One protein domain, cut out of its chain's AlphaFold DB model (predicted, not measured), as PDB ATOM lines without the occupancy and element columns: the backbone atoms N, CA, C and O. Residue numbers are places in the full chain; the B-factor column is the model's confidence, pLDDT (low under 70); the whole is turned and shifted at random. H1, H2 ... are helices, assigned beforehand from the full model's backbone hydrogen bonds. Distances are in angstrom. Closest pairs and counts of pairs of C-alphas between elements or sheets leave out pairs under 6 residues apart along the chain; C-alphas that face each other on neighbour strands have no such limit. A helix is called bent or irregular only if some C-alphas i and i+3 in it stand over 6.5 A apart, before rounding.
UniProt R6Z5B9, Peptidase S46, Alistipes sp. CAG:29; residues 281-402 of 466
ATOM      1  N   PHE A 281     139.083 114.945 124.322       97.62
ATOM      2  CA  PHE A 281     137.959 114.026 124.122       97.62
ATOM      3  C   PHE A 281     138.287 112.579 124.524       97.62
ATOM      4  O   PHE A 281     137.489 111.903 125.178       97.62
ATOM      5  N   ALA A 282     139.483 112.096 124.174       96.81
ATOM      6  CA  ALA A 282     139.943 110.756 124.529       96.81
ATOM      7  C   ALA A 282     140.173 110.604 126.034       96.81
ATOM      8  O   ALA A 282     139.820 109.576 126.623       96.81
ATOM      9  N   VAL A 283     140.758 111.630 126.654       97.12
ATOM     10  CA  VAL A 283     140.964 111.687 128.102       97.12
ATOM     11  C   VAL A 283     139.613 111.724 128.819       97.12
ATOM     12  O   VAL A 283     139.398 110.923 129.729       97.12
ATOM     13  N   ALA A 284     138.674 112.559 128.365       96.62
ATOM     14  CA  ALA A 284     137.334 112.680 128.929       96.62
ATOM     15  C   ALA A 284     136.537 111.371 128.825       96.62
ATOM     16  O   ALA A 284     135.960 110.915 129.814       96.62
ATOM     17  N   GLU A 285     136.552 110.692 127.673       96.75
ATOM     18  CA  GLU A 285     135.910 109.381 127.535       96.75
ATOM     19  C   GLU A 285     136.534 108.346 128.483       96.75
ATOM     20  O   GLU A 285     135.821 107.580 129.142       96.75
ATOM     21  N   LYS A 286     137.868 108.327 128.602       95.69
ATOM     22  CA  LYS A 286     138.554 107.427 129.535       95.69
ATOM     23  C   LYS A 286     138.128 107.701 130.980       95.69
ATOM     24  O   LYS A 286     137.794 106.766 131.709       95.69
ATOM     25  N   GLN A 287     138.095 108.974 131.360       95.00
ATOM     26  CA  GLN A 287     137.773 109.450 132.701       95.00
ATOM     27  C   GLN A 287     136.314 109.179 133.095       95.00
ATOM     28  O   GLN A 287     136.044 108.737 134.217       95.00
ATOM     29  N   CYS A 288     135.376 109.439 132.183       94.56
ATOM     30  CA  CYS A 288     133.943 109.489 132.475       94.56
ATOM     31  C   CYS A 288     133.179 108.236 132.038       94.56
ATOM     32  O   CYS A 288     132.084 107.988 132.538       94.56
ATOM     33  N   VAL A 289     133.734 107.436 131.123       94.31
ATOM     34  CA  VAL A 289     133.070 106.235 130.596       94.31
ATOM     35  C   VAL A 289     133.864 104.985 130.941       94.31
ATOM     36  O   VAL A 289     133.352 104.107 131.627       94.31
ATOM     37  N   ARG A 290     135.123 104.893 130.504       94.62
ATOM     38  CA  ARG A 290     135.859 103.618 130.526       94.62
ATOM     39  C   ARG A 290     136.332 103.221 131.922       94.62
ATOM     40  O   ARG A 290     135.974 102.148 132.404       94.62
ATOM     41  N   ASN A 291     137.114 104.075 132.583       95.62
ATOM     42  CA  ASN A 291     137.714 103.742 133.877       95.62
ATOM     43  C   ASN A 291     136.662 103.456 134.966       95.62
ATOM     44  O   ASN A 291     136.850 102.483 135.691       95.62
ATOM     45  N   PRO A 292     135.543 104.205 135.086       95.12
ATOM     46  CA  PRO A 292     134.503 103.882 136.066       95.12
ATOM     47  C   PRO A 292     133.922 102.470 135.904       95.12
ATOM     48  O   PRO A 292     133.754 101.763 136.896       95.12
ATOM     49  N   ILE A 293     133.674 102.032 134.663       94.81
ATOM     50  CA  ILE A 293     133.150 100.690 134.364       94.81
ATOM     51  C   ILE A 293     134.173  99.622 134.750       94.81
ATOM     52  O   ILE A 293     133.819  98.656 135.423       94.81
ATOM     53  N   VAL A 294     135.438  99.809 134.357       93.50
ATOM     54  CA  VAL A 294     136.540  98.897 134.698       93.50
ATOM     55  C   VAL A 294     136.667  98.736 136.211       93.50
ATOM     56  O   VAL A 294     136.721  97.610 136.697       93.50
ATOM     57  N   VAL A 295     136.694  99.845 136.955       93.62
ATOM     58  CA  VAL A 295     136.859  99.825 138.416       93.62
ATOM     59  C   VAL A 295     135.703  99.080 139.081       93.62
ATOM     60  O   VAL A 295     135.953  98.183 139.881       93.62
ATOM     61  N   ALA A 296     134.455  99.399 138.723       94.06
ATOM     62  CA  ALA A 296     133.281  98.746 139.305       94.06
ATOM     63  C   ALA A 296     133.270  97.232 139.031       94.06
ATOM     64  O   ALA A 296     133.252  96.431 139.960       94.06
ATOM     65  N   ASN A 297     133.387  96.831 137.759       93.75
ATOM     66  CA  ASN A 297     133.294  95.420 137.369       93.75
ATOM     67  C   ASN A 297     134.432  94.572 137.952       93.75
ATOM     68  O   ASN A 297     134.232  93.403 138.282       93.75
ATOM     69  N   ARG A 298     135.648  95.124 138.060       92.12
ATOM     70  CA  ARG A 298     136.782  94.378 138.621       92.12
ATOM     71  C   ARG A 298     136.693  94.238 140.131       92.12
ATOM     72  O   ARG A 298     137.000  93.150 140.607       92.12
ATOM     73  N   HIS A 299     136.219  95.253 140.857       92.06
ATOM     74  CA  HIS A 299     135.951  95.109 142.291       92.06
ATOM     75  C   HIS A 299     134.891  94.038 142.563       92.06
ATOM     76  O   HIS A 299     135.153  93.139 143.356       92.06
ATOM     77  N   ASP A 300     133.773  94.034 141.830       92.88
ATOM     78  CA  ASP A 300     132.735  93.004 141.997       92.88
ATOM     79  C   ASP A 300     133.306  91.586 141.802       92.88
ATOM     80  O   ASP A 300     133.031  90.657 142.567       92.88
ATOM     81  N   ARG A 301     134.165  91.412 140.790       91.38
ATOM     82  CA  ARG A 301     134.856  90.140 140.529       91.38
ATOM     83  C   ARG A 301     135.838  89.776 141.637       91.38
ATOM     84  O   ARG A 301     135.892  88.612 142.032       91.38
ATOM     85  N   MET A 302     136.614  90.740 142.123       91.69
ATOM     86  CA  MET A 302     137.545  90.532 143.230       91.69
ATOM     87  C   MET A 302     136.804  90.108 144.497       91.69
ATOM     88  O   MET A 302     137.230  89.152 145.136       91.69
ATOM     89  N   ASP A 303     135.668  90.722 144.820       93.62
ATOM     90  CA  ASP A 303     134.861  90.364 145.990       93.62
ATOM     91  C   ASP A 303     134.292  88.944 145.893       93.62
ATOM     92  O   ASP A 303     134.227  88.208 146.883       93.62
ATOM     93  N   ILE A 304     133.904  88.505 144.691       92.19
ATOM     94  CA  ILE A 304     133.518  87.109 144.451       92.19
ATOM     95  C   ILE A 304     134.709  86.182 144.705       92.19
ATOM     96  O   ILE A 304     134.592  85.261 145.513       92.19
ATOM     97  N   LEU A 305     135.851  86.431 144.058       91.38
ATOM     98  CA  LEU A 305     137.038  85.581 144.190       91.38
ATOM     99  C   LEU A 305     137.522  85.506 145.639       91.38
ATOM    100  O   LEU A 305     137.705  84.409 146.164       91.38
ATOM    101  N   LYS A 306     137.640  86.653 146.314       92.56
ATOM    102  CA  LYS A 306     138.102  86.758 147.700       92.56
ATOM    103  C   LYS A 306     137.272  85.892 148.643       92.56
ATOM    104  O   LYS A 306     137.840  85.088 149.376       92.56
ATOM    105  N   ARG A 307     135.936  85.957 148.555       95.75
ATOM    106  CA  ARG A 307     135.038  85.130 149.386       95.75
ATOM    107  C   ARG A 307     135.291  83.628 149.239       95.75
ATOM    108  O   ARG A 307     135.108  82.892 150.205       95.75
ATOM    109  N   HIS A 308     135.677  83.159 148.054       94.38
ATOM    110  CA  HIS A 308     136.002  81.749 147.828       94.38
ATOM    111  C   HIS A 308     137.437  81.408 148.255       94.38
ATOM    112  O   HIS A 308     137.650  80.388 148.907       94.38
ATOM    113  N   MET A 309     138.401  82.284 147.967       91.31
ATOM    114  CA  MET A 309     139.805  82.127 148.365       91.31
ATOM    115  C   MET A 309     140.002  82.152 149.892       91.31
ATOM    116  O   MET A 309     140.919  81.528 150.422       91.31
ATOM    117  N   GLU A 310     139.161  82.869 150.635       92.12
ATOM    118  CA  GLU A 310     139.200  82.881 152.104       92.12
ATOM    119  C   GLU A 310     138.724  81.554 152.708       92.12
ATOM    120  O   GLU A 310     139.215  81.155 153.762       92.12
ATOM    121  N   ARG A 311     137.823  80.840 152.023       94.69
ATOM    122  CA  ARG A 311     137.220  79.586 152.505       94.69
ATOM    123  C   ARG A 311     138.056  78.346 152.212       94.69
ATOM    124  O   ARG A 311     137.972  77.386 152.970       94.69
ATOM    125  N   ASP A 312     138.822  78.348 151.123       89.56
ATOM    126  CA  ASP A 312     139.586  77.180 150.680       89.56
ATOM    127  C   ASP A 312     141.013  77.579 150.250       89.56
ATOM    128  O   ASP A 312     141.181  78.291 149.252       89.56
ATOM    129  N   PRO A 313     142.061  77.110 150.961       86.00
ATOM    130  CA  PRO A 313     143.456  77.328 150.580       86.00
ATOM    131  C   PRO A 313     143.802  76.847 149.165       86.00
ATOM    132  O   PRO A 313     144.645  77.455 148.508       86.00
ATOM    133  N   ARG A 314     143.142  75.799 148.655       86.25
ATOM    134  CA  ARG A 314     143.347  75.337 147.277       86.25
ATOM    135  C   ARG A 314     142.834  76.356 146.270       86.25
ATOM    136  O   ARG A 314     143.551  76.702 145.338       86.25
ATOM    137  N   VAL A 315     141.628  76.881 146.493       87.69
ATOM    138  CA  VAL A 315     141.061  77.950 145.656       87.69
ATOM    139  C   VAL A 315     141.932  79.199 145.735       87.69
ATOM    140  O   VAL A 315     142.175  79.841 144.717       87.69
ATOM    141  N   ARG A 316     142.455  79.528 146.923       86.88
ATOM    142  CA  ARG A 316     143.421  80.620 147.087       86.88
ATOM    143  C   ARG A 316     144.635  80.429 146.192       86.88
ATOM    144  O   ARG A 316     144.954  81.344 145.441       86.88
ATOM    145  N   MET A 317     145.275  79.265 146.233       82.25
ATOM    146  CA  MET A 317     146.444  78.972 145.404       82.25
ATOM    147  C   MET A 317     146.118  79.066 143.903       82.25
ATOM    148  O   MET A 317     146.850  79.708 143.158       82.25
ATOM    149  N   GLU A 318     144.986  78.503 143.467       83.69
ATOM    150  CA  GLU A 318     144.571  78.500 142.055       83.69
ATOM    151  C   GLU A 318     144.221  79.898 141.511       83.69
ATOM    152  O   GLU A 318     144.522  80.200 140.355       83.69
ATOM    153  N   TYR A 319     143.604  80.760 142.327       87.50
ATOM    154  CA  TYR A 319     143.083  82.063 141.892       87.50
ATOM    155  C   TYR A 319     143.930  83.268 142.322       87.50
ATOM    156  O   TYR A 319     143.582  84.394 141.966       87.50
ATOM    157  N   SER A 320     145.047  83.070 143.030       85.25
ATOM    158  CA  SER A 320     145.909  84.175 143.488       85.25
ATOM    159  C   SER A 320     146.447  85.035 142.340       85.25
ATOM    160  O   SER A 320     146.402  86.259 142.433       85.25
ATOM    161  N   ASP A 321     146.896  84.422 141.240       84.12
ATOM    162  CA  ASP A 321     147.367  85.140 140.041       84.12
ATOM    163  C   ASP A 321     146.247  85.967 139.388       84.12
ATOM    164  O   ASP A 321     146.400  87.157 139.104       84.12
ATOM    165  N   ALA A 322     145.062  85.366 139.231       86.38
ATOM    166  CA  ALA A 322     143.902  86.045 138.661       86.38
ATOM    167  C   ALA A 322     143.432  87.218 139.537       86.38
ATOM    168  O   ALA A 322     143.112  88.288 139.013       86.38
ATOM    169  N   TYR A 323     143.403  87.031 140.859       89.25
ATOM    170  CA  TYR A 323     143.058  88.080 141.814       89.25
ATOM    171  C   TYR A 323     144.058  89.238 141.752       89.25
ATOM    172  O   TYR A 323     143.650  90.388 141.588       89.25
ATOM    173  N   PHE A 324     145.359  88.933 141.791       85.00
ATOM    174  CA  PHE A 324     146.427  89.929 141.706       85.00
ATOM    175  C   PHE A 324     146.345  90.749 140.409       85.00
ATOM    176  O   PHE A 324     146.386  91.981 140.437       85.00
ATOM    177  N   GLY A 325     146.135  90.090 139.263       84.56
ATOM    178  CA  GLY A 325     145.979  90.766 137.973       84.56
ATOM    179  C   GLY A 325     144.743  91.673 137.890       84.56
ATOM    180  O   GLY A 325     144.794  92.737 137.262       84.56
ATOM    181  N   LEU A 326     143.629  91.284 138.524       88.50
ATOM    182  CA  LEU A 326     142.429  92.123 138.612       88.50
ATOM    183  C   LEU A 326     142.671  93.353 139.484       88.50
ATOM    184  O   LEU A 326     142.386  94.464 139.030       88.50
ATOM    185  N   SER A 327     143.233  93.136 140.675       86.50
ATOM    186  CA  SER A 327     143.538  94.180 141.651       86.50
ATOM    187  C   SER A 327     144.434  95.263 141.063       86.50
ATOM    188  O   SER A 327     144.060  96.436 141.014       86.50
ATOM    189  N   ASN A 328     145.566  94.855 140.481       84.00
ATOM    190  CA  ASN A 328     146.564  95.781 139.965       84.00
ATOM    191  C   ASN A 328     145.982  96.770 138.940       84.00
ATOM    192  O   ASN A 328     146.247  97.972 138.984       84.00
ATOM    193  N   TYR A 329     145.150  96.277 138.020       85.19
ATOM    194  CA  TYR A 329     144.559  97.135 136.996       85.19
ATOM    195  C   TYR A 329     143.371  97.959 137.513       85.19
ATOM    196  O   TYR A 329     143.156  99.074 137.037       85.19
ATOM    197  N   ALA A 330     142.586  97.423 138.457       88.31
ATOM    198  CA  ALA A 330     141.492  98.164 139.080       88.31
ATOM    199  C   ALA A 330     142.033  99.395 139.822       88.31
ATOM    200  O   ALA A 330     141.553 100.510 139.597       88.31
ATOM    201  N   ASP A 331     143.093  99.218 140.616       87.56
ATOM    202  CA  ASP A 331     143.751 100.332 141.293       87.56
ATOM    203  C   ASP A 331     144.425 101.286 140.309       87.56
ATOM    204  O   ASP A 331     144.245 102.498 140.440       87.56
ATOM    205  N   TYR A 332     145.101 100.783 139.268       90.31
ATOM    206  CA  TYR A 332     145.631 101.635 138.197       90.31
ATOM    207  C   TYR A 332     144.539 102.541 137.600       90.31
ATOM    208  O   TYR A 332     144.710 103.757 137.547       90.31
ATOM    209  N   ALA A 333     143.390 101.986 137.195       92.00
ATOM    210  CA  ALA A 333     142.313 102.757 136.569       92.00
ATOM    211  C   ALA A 333     141.688 103.785 137.532       92.00
ATOM    212  O   ALA A 333     141.336 104.899 137.124       92.00
ATOM    213  N   LYS A 334     141.566 103.427 138.815       92.69
ATOM    214  CA  LYS A 334     141.080 104.297 139.895       92.69
ATOM    215  C   LYS A 334     142.035 105.462 140.154       92.69
ATOM    216  O   LYS A 334     141.589 106.611 140.182       92.69
ATOM    217  N   TRP A 335     143.325 105.186 140.341       91.75
ATOM    218  CA  TRP A 335     144.337 106.209 140.604       91.75
ATOM    219  C   TRP A 335     144.574 107.093 139.391       91.75
ATOM    220  O   TRP A 335     144.645 108.310 139.539       91.75
ATOM    221  N   GLU A 336     144.573 106.518 138.190       94.06
ATOM    222  CA  GLU A 336     144.617 107.292 136.958       94.06
ATOM    223  C   GLU A 336     143.456 108.288 136.898       94.06
ATOM    224  O   GLU A 336     143.688 109.473 136.697       94.06
ATOM    225  N   ASN A 337     142.216 107.857 137.155       94.56
ATOM    226  CA  ASN A 337     141.054 108.751 137.126       94.56
ATOM    227  C   ASN A 337     141.161 109.874 138.180       94.56
ATOM    228  O   ASN A 337     140.827 111.026 137.903       94.56
ATOM    229  N   LYS A 338     141.686 109.567 139.375       93.94
ATOM    230  CA  LYS A 338     141.976 110.585 140.400       93.94
ATOM    231  C   LYS A 338     143.028 111.592 139.930       93.94
ATOM    232  O   LYS A 338     142.828 112.785 140.124       93.94
ATOM    233  N   CYS A 339     144.117 111.134 139.315       94.00
ATOM    234  CA  CYS A 339     145.178 112.003 138.805       94.00
ATOM    235  C   CYS A 339     144.703 112.860 137.628       94.00
ATOM    236  O   CYS A 339     144.965 114.060 137.626       94.00
ATOM    237  N   LEU A 340     143.953 112.282 136.681       94.94
ATOM    238  CA  LEU A 340     143.374 113.014 135.549       94.94
ATOM    239  C   LEU A 340     142.539 114.210 136.025       94.94
ATOM    240  O   LEU A 340     142.685 115.303 135.489       94.94
ATOM    241  N   ARG A 341     141.738 114.022 137.083       95.06
ATOM    242  CA  ARG A 341     140.948 115.097 137.704       95.06
ATOM    243  C   ARG A 341     141.798 116.065 138.518       95.06
ATOM    244  O   ARG A 341     141.620 117.268 138.406       95.06
ATOM    245  N   ARG A 342     142.707 115.553 139.354       95.94
ATOM    246  CA  ARG A 342     143.543 116.373 140.246       95.94
ATOM    247  C   ARG A 342     144.396 117.378 139.475       95.94
ATOM    248  O   ARG A 342     144.593 118.483 139.962       95.94
ATOM    249  N   PHE A 343     144.928 116.966 138.328       94.81
ATOM    250  CA  PHE A 343     145.803 117.788 137.493       94.81
ATOM    251  C   PHE A 343     145.083 118.431 136.308       94.81
ATOM    252  O   PHE A 343     145.748 119.007 135.458       94.81
ATOM    253  N   ASP A 344     143.755 118.303 136.245       95.81
ATOM    254  CA  ASP A 344     142.914 118.811 135.161       95.81
ATOM    255  C   ASP A 344     143.498 118.541 133.763       95.81
ATOM    256  O   ASP A 344     143.743 119.427 132.943       95.81
ATOM    257  N   VAL A 345     143.793 117.264 133.509       96.31
ATOM    258  CA  VAL A 345     144.484 116.850 132.279       96.31
ATOM    259  C   VAL A 345     143.640 117.149 131.040       96.31
ATOM    260  O   VAL A 345     144.201 117.364 129.971       96.31
ATOM    261  N   VAL A 346     142.310 117.188 131.174       97.25
ATOM    262  CA  VAL A 346     141.412 117.596 130.086       97.25
ATOM    263  C   VAL A 346     141.694 119.047 129.695       97.25
ATOM    264  O   VAL A 346     142.024 119.272 128.533       97.25
ATOM    265  N   ALA A 347     141.701 119.986 130.647       97.56
ATOM    266  CA  ALA A 347     141.990 121.392 130.361       97.56
ATOM    267  C   ALA A 347     143.401 121.606 129.782       97.56
ATOM    268  O   ALA A 347     143.599 122.431 128.890       97.56
ATOM    269  N   ILE A 348     144.394 120.831 130.240       96.12
ATOM    270  CA  ILE A 348     145.744 120.861 129.653       96.12
ATOM    271  C   ILE A 348     145.695 120.492 128.164       96.12
ATOM    272  O   ILE A 348     146.331 121.165 127.351       96.12
ATOM    273  N   ARG A 349     144.941 119.448 127.791       97.31
ATOM    274  CA  ARG A 349     144.801 119.029 126.388       97.31
ATOM    275  C   ARG A 349     144.003 120.025 125.562       97.31
ATOM    276  O   ARG A 349     144.427 120.319 124.454       97.31
ATOM    277  N   GLU A 350     142.935 120.595 126.106       97.88
ATOM    278  CA  GLU A 350     142.163 121.642 125.425       97.88
ATOM    279  C   GLU A 350     143.051 122.853 125.093       97.88
ATOM    280  O   GLU A 350     143.070 123.325 123.960       97.88
ATOM    281  N   ALA A 351     143.895 123.297 126.031       97.62
ATOM    282  CA  ALA A 351     144.825 124.400 125.789       97.62
ATOM    283  C   ALA A 351     145.900 124.077 124.728       97.62
ATOM    284  O   ALA A 351     146.352 124.965 123.996       97.62
ATOM    285  N   GLU A 352     146.349 122.822 124.637       96.81
ATOM    286  CA  GLU A 352     147.233 122.363 123.558       96.81
ATOM    287  C   GLU A 352     146.501 122.308 122.211       96.81
ATOM    288  O   GLU A 352     147.055 122.727 121.193       96.81
ATOM    289  N   GLU A 353     145.254 121.847 122.205       97.81
ATOM    290  CA  GLU A 353     144.390 121.766 121.027       97.81
ATOM    291  C   GLU A 353     144.057 123.156 120.474       97.81
ATOM    292  O   GLU A 353     144.135 123.362 119.268       97.81
ATOM    293  N   GLU A 354     143.824 124.158 121.322       97.50
ATOM    294  CA  GLU A 354     143.667 125.554 120.888       97.50
ATOM    295  C   GLU A 354     144.930 126.115 120.216       97.50
ATOM    296  O   GLU A 354     144.869 126.943 119.300       97.50
ATOM    297  N   ARG A 355     146.116 125.714 120.687       97.69
ATOM    298  CA  ARG A 355     147.384 126.092 120.040       97.69
ATOM    299  C   ARG A 355     147.543 125.369 118.709       97.69
ATOM    300  O   ARG A 355     147.966 125.999 117.742       97.69
ATOM    301  N   LEU A 356     147.180 124.089 118.657       97.06
ATOM    302  CA  LEU A 356     147.179 123.296 117.434       97.06
ATOM    303  C   LEU A 356     146.235 123.899 116.388       97.06
ATOM    304  O   LEU A 356     146.664 124.121 115.261       97.06
ATOM    305  N   GLN A 357     145.004 124.245 116.764       97.25
ATOM    306  CA  GLN A 357     144.019 124.847 115.864       97.25
ATOM    307  C   GLN A 357     144.525 126.172 115.288       97.25
ATOM    308  O   GLN A 357     144.513 126.365 114.076       97.25
ATOM    309  N   ARG A 358     145.073 127.058 116.131       98.00
ATOM    310  CA  ARG A 358     145.685 128.312 115.656       98.00
ATOM    311  C   ARG A 358     146.847 128.069 114.700       98.00
ATOM    312  O   ARG A 358     147.009 128.801 113.728       98.00
ATOM    313  N   TRP A 359     147.668 127.055 114.967       97.75
ATOM    314  CA  TRP A 359     148.759 126.675 114.075       97.75
ATOM    315  C   TRP A 359     148.235 126.145 112.732       97.75
ATOM    316  O   TRP A 359     148.745 126.554 111.689       97.75
ATOM    317  N   ILE A 360     147.190 125.312 112.735       97.69
ATOM    318  CA  ILE A 360     146.512 124.828 111.523       97.69
ATOM    319  C   ILE A 360     145.972 126.010 110.710       97.69
ATOM    320  O   ILE A 360     146.282 126.138 109.530       97.69
ATOM    321  N   GLU A 361     145.237 126.922 111.343       97.19
ATOM    322  CA  GLU A 361     144.587 128.058 110.680       97.19
ATOM    323  C   GLU A 361     145.557 129.096 110.111       97.19
ATOM    324  O   GLU A 361     145.205 129.808 109.171       97.19
ATOM    325  N   ALA A 362     146.770 129.176 110.659       97.94
ATOM    326  CA  ALA A 362     147.801 130.106 110.210       97.94
ATOM    327  C   ALA A 362     148.379 129.776 108.821       97.94
ATOM    328  O   ALA A 362     149.139 130.578 108.283       97.94
ATOM    329  N   ASP A 363     148.059 128.613 108.245       98.25
ATOM    330  CA  ASP A 363     148.532 128.193 106.926       98.25
ATOM    331  C   ASP A 363     147.384 127.609 106.094       98.25
ATOM    332  O   ASP A 363     146.643 126.740 106.552       98.25
ATOM    333  N   SER A 364     147.224 128.075 104.853       97.56
ATOM    334  CA  SER A 364     146.102 127.661 104.004       97.56
ATOM    335  C   SER A 364     146.148 126.185 103.611       97.56
ATOM    336  O   SER A 364     145.088 125.591 103.433       97.56
ATOM    337  N   ALA A 365     147.339 125.592 103.473       97.44
ATOM    338  CA  ALA A 365     147.470 124.175 103.145       97.44
ATOM    339  C   ALA A 365     147.103 123.309 104.357       97.44
ATOM    340  O   ALA A 365     146.281 122.406 104.224       97.44
ATOM    341  N   ARG A 366     147.604 123.649 105.553       97.12
ATOM    342  CA  ARG A 366     147.207 122.968 106.800       97.12
ATOM    343  C   ARG A 366     145.719 123.105 107.077       97.12
ATOM    344  O   ARG A 366     145.072 122.129 107.427       97.12
ATOM    345  N   LYS A 367     145.157 124.300 106.895       97.25
ATOM    346  CA  LYS A 367     143.720 124.531 107.072       97.25
ATOM    347  C   LYS A 367     142.878 123.707 106.098       97.25
ATOM    348  O   LYS A 367     141.812 123.239 106.483       97.25
ATOM    349  N   ALA A 368     143.336 123.542 104.858       96.94
ATOM    350  CA  ALA A 368     142.653 122.705 103.878       96.94
ATOM    351  C   ALA A 368     142.716 121.209 104.233       96.94
ATOM    352  O   ALA A 368     141.766 120.491 103.939       96.94
ATOM    353  N   GLU A 369     143.807 120.750 104.856       95.06
ATOM    354  CA  GLU A 369     143.996 119.349 105.258       95.06
ATOM    355  C   GLU A 369     143.299 119.006 106.589       95.06
ATOM    356  O   GLU A 369     142.551 118.035 106.648       95.06
ATOM    357  N   ASP A 370     143.492 119.819 107.632       96.19
ATOM    358  CA  ASP A 370     143.153 119.490 109.027       96.19
ATOM    359  C   ASP A 370     142.177 120.488 109.688       96.19
ATOM    360  O   ASP A 370     141.942 120.430 110.894       96.19
ATOM    361  N   GLY A 371     141.598 121.434 108.938       95.31
ATOM    362  CA  GLY A 371     140.813 122.542 109.506       95.31
ATOM    363  C   GLY A 371     139.606 122.126 110.360       95.31
ATOM    364  O   GLY A 371     139.240 122.855 111.279       95.31
ATOM    365  N   THR A 372     139.018 120.958 110.083       96.12
ATOM    366  CA  THR A 372     137.866 120.382 110.803       96.12
ATOM    367  C   THR A 372     138.258 119.297 111.808       96.12
ATOM    368  O   THR A 372     137.381 118.708 112.441       96.12
ATOM    369  N   LEU A 373     139.555 119.024 111.998       95.75
ATOM    370  CA  LEU A 373     140.053 117.883 112.774       95.75
ATOM    371  C   LEU A 373     139.456 117.809 114.189       95.75
ATOM    372  O   LEU A 373     138.971 116.757 114.606       95.75
ATOM    373  N   LEU A 374     139.484 118.913 114.940       96.88
ATOM    374  CA  LEU A 374     138.979 118.933 116.316       96.88
ATOM    375  C   LEU A 374     137.452 118.792 116.376       96.88
ATOM    376  O   LEU A 374     136.940 118.104 117.259       96.88
ATOM    377  N   GLU A 375     136.728 119.375 115.418       96.50
ATOM    378  CA  GLU A 375     135.268 119.245 115.319       96.50
ATOM    379  C   GLU A 375     134.850 117.804 114.997       96.50
ATOM    380  O   GLU A 375     133.892 117.275 115.568       96.50
ATOM    381  N   GLU A 376     135.578 117.146 114.096       96.94
ATOM    382  CA  GLU A 376     135.353 115.749 113.731       96.94
ATOM    383  C   GLU A 376     135.671 114.803 114.887       96.94
ATOM    384  O   GLU A 376     134.905 113.868 115.143       96.94
ATOM    385  N   LEU A 377     136.756 115.064 115.624       96.75
ATOM    386  CA  LEU A 377     137.068 114.331 116.847       96.75
ATOM    387  C   LEU A 377     135.937 114.489 117.866       96.75
ATOM    388  O   LEU A 377     135.406 113.474 118.318       96.75
ATOM    389  N   ALA A 378     135.525 115.719 118.179       97.19
ATOM    390  CA  ALA A 378     134.440 115.982 119.125       97.19
ATOM    391  C   ALA A 378     133.173 115.194 118.757       97.19
ATOM    392  O   ALA A 378     132.676 114.391 119.554       97.19
ATOM    393  N   ARG A 379     132.723 115.329 117.502       97.88
ATOM    394  CA  ARG A 379     131.546 114.632 116.969       97.88
ATOM    395  C   ARG A 379     131.692 113.113 117.045       97.88
ATOM    396  O   ARG A 379     130.746 112.415 117.405       97.88
ATOM    397  N   GLY A 380     132.868 112.585 116.709       97.38
ATOM    398  CA  GLY A 380     133.145 111.150 116.731       97.38
ATOM    399  C   GLY A 380     133.113 110.555 118.139       97.38
ATOM    400  O   GLY A 380     132.557 109.472 118.334       97.38
ATOM    401  N   TYR A 381     133.682 111.253 119.126       97.31
ATOM    402  CA  TYR A 381     133.656 110.832 120.531       97.31
ATOM    403  C   TYR A 381     132.251 110.920 121.132       97.31
ATOM    404  O   TYR A 381     131.827 109.985 121.816       97.31
ATOM    405  N   GLU A 382     131.508 111.985 120.833       96.19
ATOM    406  CA  GLU A 382     130.123 112.143 121.277       96.19
ATOM    407  C   GLU A 382     129.226 111.033 120.706       96.19
ATOM    408  O   GLU A 382     128.580 110.296 121.456       96.19
ATOM    409  N   ALA A 383     129.263 110.827 119.386       97.19
ATOM    410  CA  ALA A 383     128.411 109.854 118.708       97.19
ATOM    411  C   ALA A 383     128.646 108.406 119.176       97.19
ATOM    412  O   ALA A 383     127.719 107.591 119.176       97.19
ATOM    413  N   ARG A 384     129.874 108.058 119.589       95.88
ATOM    414  CA  ARG A 384     130.219 106.682 119.990       95.88
ATOM    415  C   ARG A 384     130.120 106.407 121.486       95.88
ATOM    416  O   ARG A 384     130.276 105.251 121.882       95.88
ATOM    417  N   GLN A 385     129.852 107.411 122.320       94.69
ATOM    418  CA  GLN A 385     129.923 107.284 123.779       94.69
ATOM    419  C   GLN A 385     129.047 106.138 124.327       94.69
ATOM    420  O   GLN A 385     129.484 105.351 125.173       94.69
ATOM    421  N   GLY A 386     127.813 106.011 123.825       95.81
ATOM    422  CA  GLY A 386     126.885 104.947 124.226       95.81
ATOM    423  C   GLY A 386     127.357 103.551 123.803       95.81
ATOM    424  O   GLY A 386     127.308 102.607 124.595       95.81
ATOM    425  N   ALA A 387     127.883 103.429 122.582       96.00
ATOM    426  CA  ALA A 387     128.444 102.177 122.083       96.00
ATOM    427  C   ALA A 387     129.691 101.761 122.881       96.00
ATOM    428  O   ALA A 387     129.813 100.597 123.260       96.00
ATOM    429  N   GLU A 388     130.576 102.708 123.207       95.69
ATOM    430  CA  GLU A 388     131.780 102.447 124.000       95.69
ATOM    431  C   GLU A 388     131.434 102.001 125.427       95.69
ATOM    432  O   GLU A 388     132.067 101.090 125.965       95.69
ATOM    433  N   ARG A 389     130.391 102.577 126.040       95.88
ATOM    434  CA  ARG A 389     129.882 102.124 127.344       95.88
ATOM    435  C   ARG A 389     129.452 100.657 127.292       95.88
ATOM    436  O   ARG A 389     129.931  99.853 128.092       95.88
ATOM    437  N   ASN A 390     128.591 100.305 126.340       95.75
ATOM    438  CA  ASN A 390     128.085  98.938 126.190       95.75
ATOM    439  C   ASN A 390     129.216  97.949 125.888       95.75
ATOM    440  O   ASN A 390     129.272  96.863 126.465       95.75
ATOM    441  N   LEU A 391     130.158  98.348 125.032       93.75
ATOM    442  CA  LEU A 391     131.314  97.535 124.684       93.75
ATOM    443  C   LEU A 391     132.236  97.290 125.887       93.75
ATOM    444  O   LEU A 391     132.741  96.176 126.034       93.75
ATOM    445  N   ASN A 392     132.450  98.283 126.757       93.06
ATOM    446  CA  ASN A 392     133.250  98.087 127.971       93.06
ATOM    447  C   ASN A 392     132.568  97.146 128.963       93.06
ATOM    448  O   ASN A 392     133.237  96.246 129.464       93.06
ATOM    449  N   TYR A 393     131.256  97.272 129.193       93.94
ATOM    450  CA  TYR A 393     130.530  96.304 130.027       93.94
ATOM    451  C   TYR A 393     130.588  94.895 129.441       93.94
ATOM    452  O   TYR A 393     130.905  93.948 130.154       93.94
ATOM    453  N   PHE A 394     130.370  94.743 128.133       91.44
ATOM    454  CA  PHE A 394     130.503  93.446 127.474       91.44
ATOM    455  C   PHE A 394     131.906  92.846 127.670       91.44
ATOM    456  O   PHE A 394     132.046  91.659 127.967       91.44
ATOM    457  N   ARG A 395     132.960  93.661 127.553       89.38
ATOM    458  CA  ARG A 395     134.344  93.211 127.751       89.38
ATOM    459  C   ARG A 395     134.649  92.844 129.202       89.38
ATOM    460  O   ARG A 395     135.253  91.799 129.421       89.38
ATOM    461  N   GLU A 396     134.255  93.665 130.170       90.31
ATOM    462  CA  GLU A 396     134.621  93.479 131.582       90.31
ATOM    463  C   GLU A 396     133.724  92.468 132.315       90.31
ATOM    464  O   GLU A 396     134.231  91.708 133.143       90.31
ATOM    465  N   ALA A 397     132.429  92.406 131.980       87.12
ATOM    466  CA  ALA A 397     131.446  91.557 132.657       87.12
ATOM    467  C   ALA A 397     131.213  90.204 131.969       87.12
ATOM    468  O   ALA A 397     130.932  89.216 132.642       87.12
ATOM    469  N   TRP A 398     131.308  90.142 130.635       83.25
ATOM    470  CA  TRP A 398     130.910  88.950 129.875       83.25
ATOM    471  C   TRP A 398     132.101  88.225 129.253       83.25
ATOM    472  O   TRP A 398     132.374  87.066 129.565       83.25
ATOM    473  N   LEU A 399     132.848  88.910 128.386       81.81
ATOM    474  CA  LEU A 399     133.934  88.293 127.629       81.81
ATOM    475  C   LEU A 399     135.172  88.027 128.495       81.81
ATOM    476  O   LEU A 399     135.738  86.941 128.442       81.81
ATOM    477  N   GLY A 400     135.603  89.018 129.275       76.56
ATOM    478  CA  GLY A 400     136.817  88.959 130.089       76.56
ATOM    479  C   GLY A 400     136.800  87.886 131.185       76.56
ATOM    480  O   GLY A 400     137.821  87.224 131.361       76.56
ATOM    481  N   PRO A 401     135.692  87.683 131.924       80.06
ATOM    482  CA  PRO A 401     135.615  86.645 132.954       80.06
ATOM    483  C   PRO A 401     135.435  85.225 132.403       80.06
ATOM    484  O   PRO A 401     135.721  84.262 133.109       80.06
ATOM    485  N   SER A 402     134.938  85.073 131.172       81.75
ATOM    486  CA  SER A 402     134.555  83.768 130.635       81.75
ATOM    487  C   SER A 402     135.653  83.152 129.775       81.75
ATOM    488  O   SER A 402     135.775  83.411 128.574       81.75
TER     489      SER A 402
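Overview. This is residues 281 to 402 of the 466 residues of the protein "Peptidase S46" of Alistipes sp. CAG:29 (UniProt R6Z5B9). A rod of long helices has H1 between H2 and H5, while H3 and H4 reach one end. The printed part has 122 residues with five named helices, H1 to H5: all helix. It is only just loose, close to extended: radius of gyration of the C-alphas 20.1 A, spans 69 by 28 by 18 A.

Arrangement. H1, residues 281 to 311, and H5, residues 373 to 399, each assigned as one helix by hydrogen bonds, are bent: C-alphas 288 and 291 are 7.0 A apart, 383 and 386 7.5 A. H1b, from 291, forms a hairpin with H2, residues 313 to 342; the closest C-alphas, Met 309 and Arg 316, are 4.1 A apart. H1a, to 288, touches H3, residues 345 to 361, and H5a, to 383. H4, residues 364 to 370, touches H3 only at the corner. Every O i to N i+4 pair is within hydrogen-bond range in H1a, H3, H4 and H5a.

Along the chain. H1 begins at C-alpha 281 (137.959, 114.026, 124.122); H5 ends at C-alpha 399 (133.934, 88.293, 127.629).

Size, cuts and confidence. The printed part has no cut, and its four links are tight.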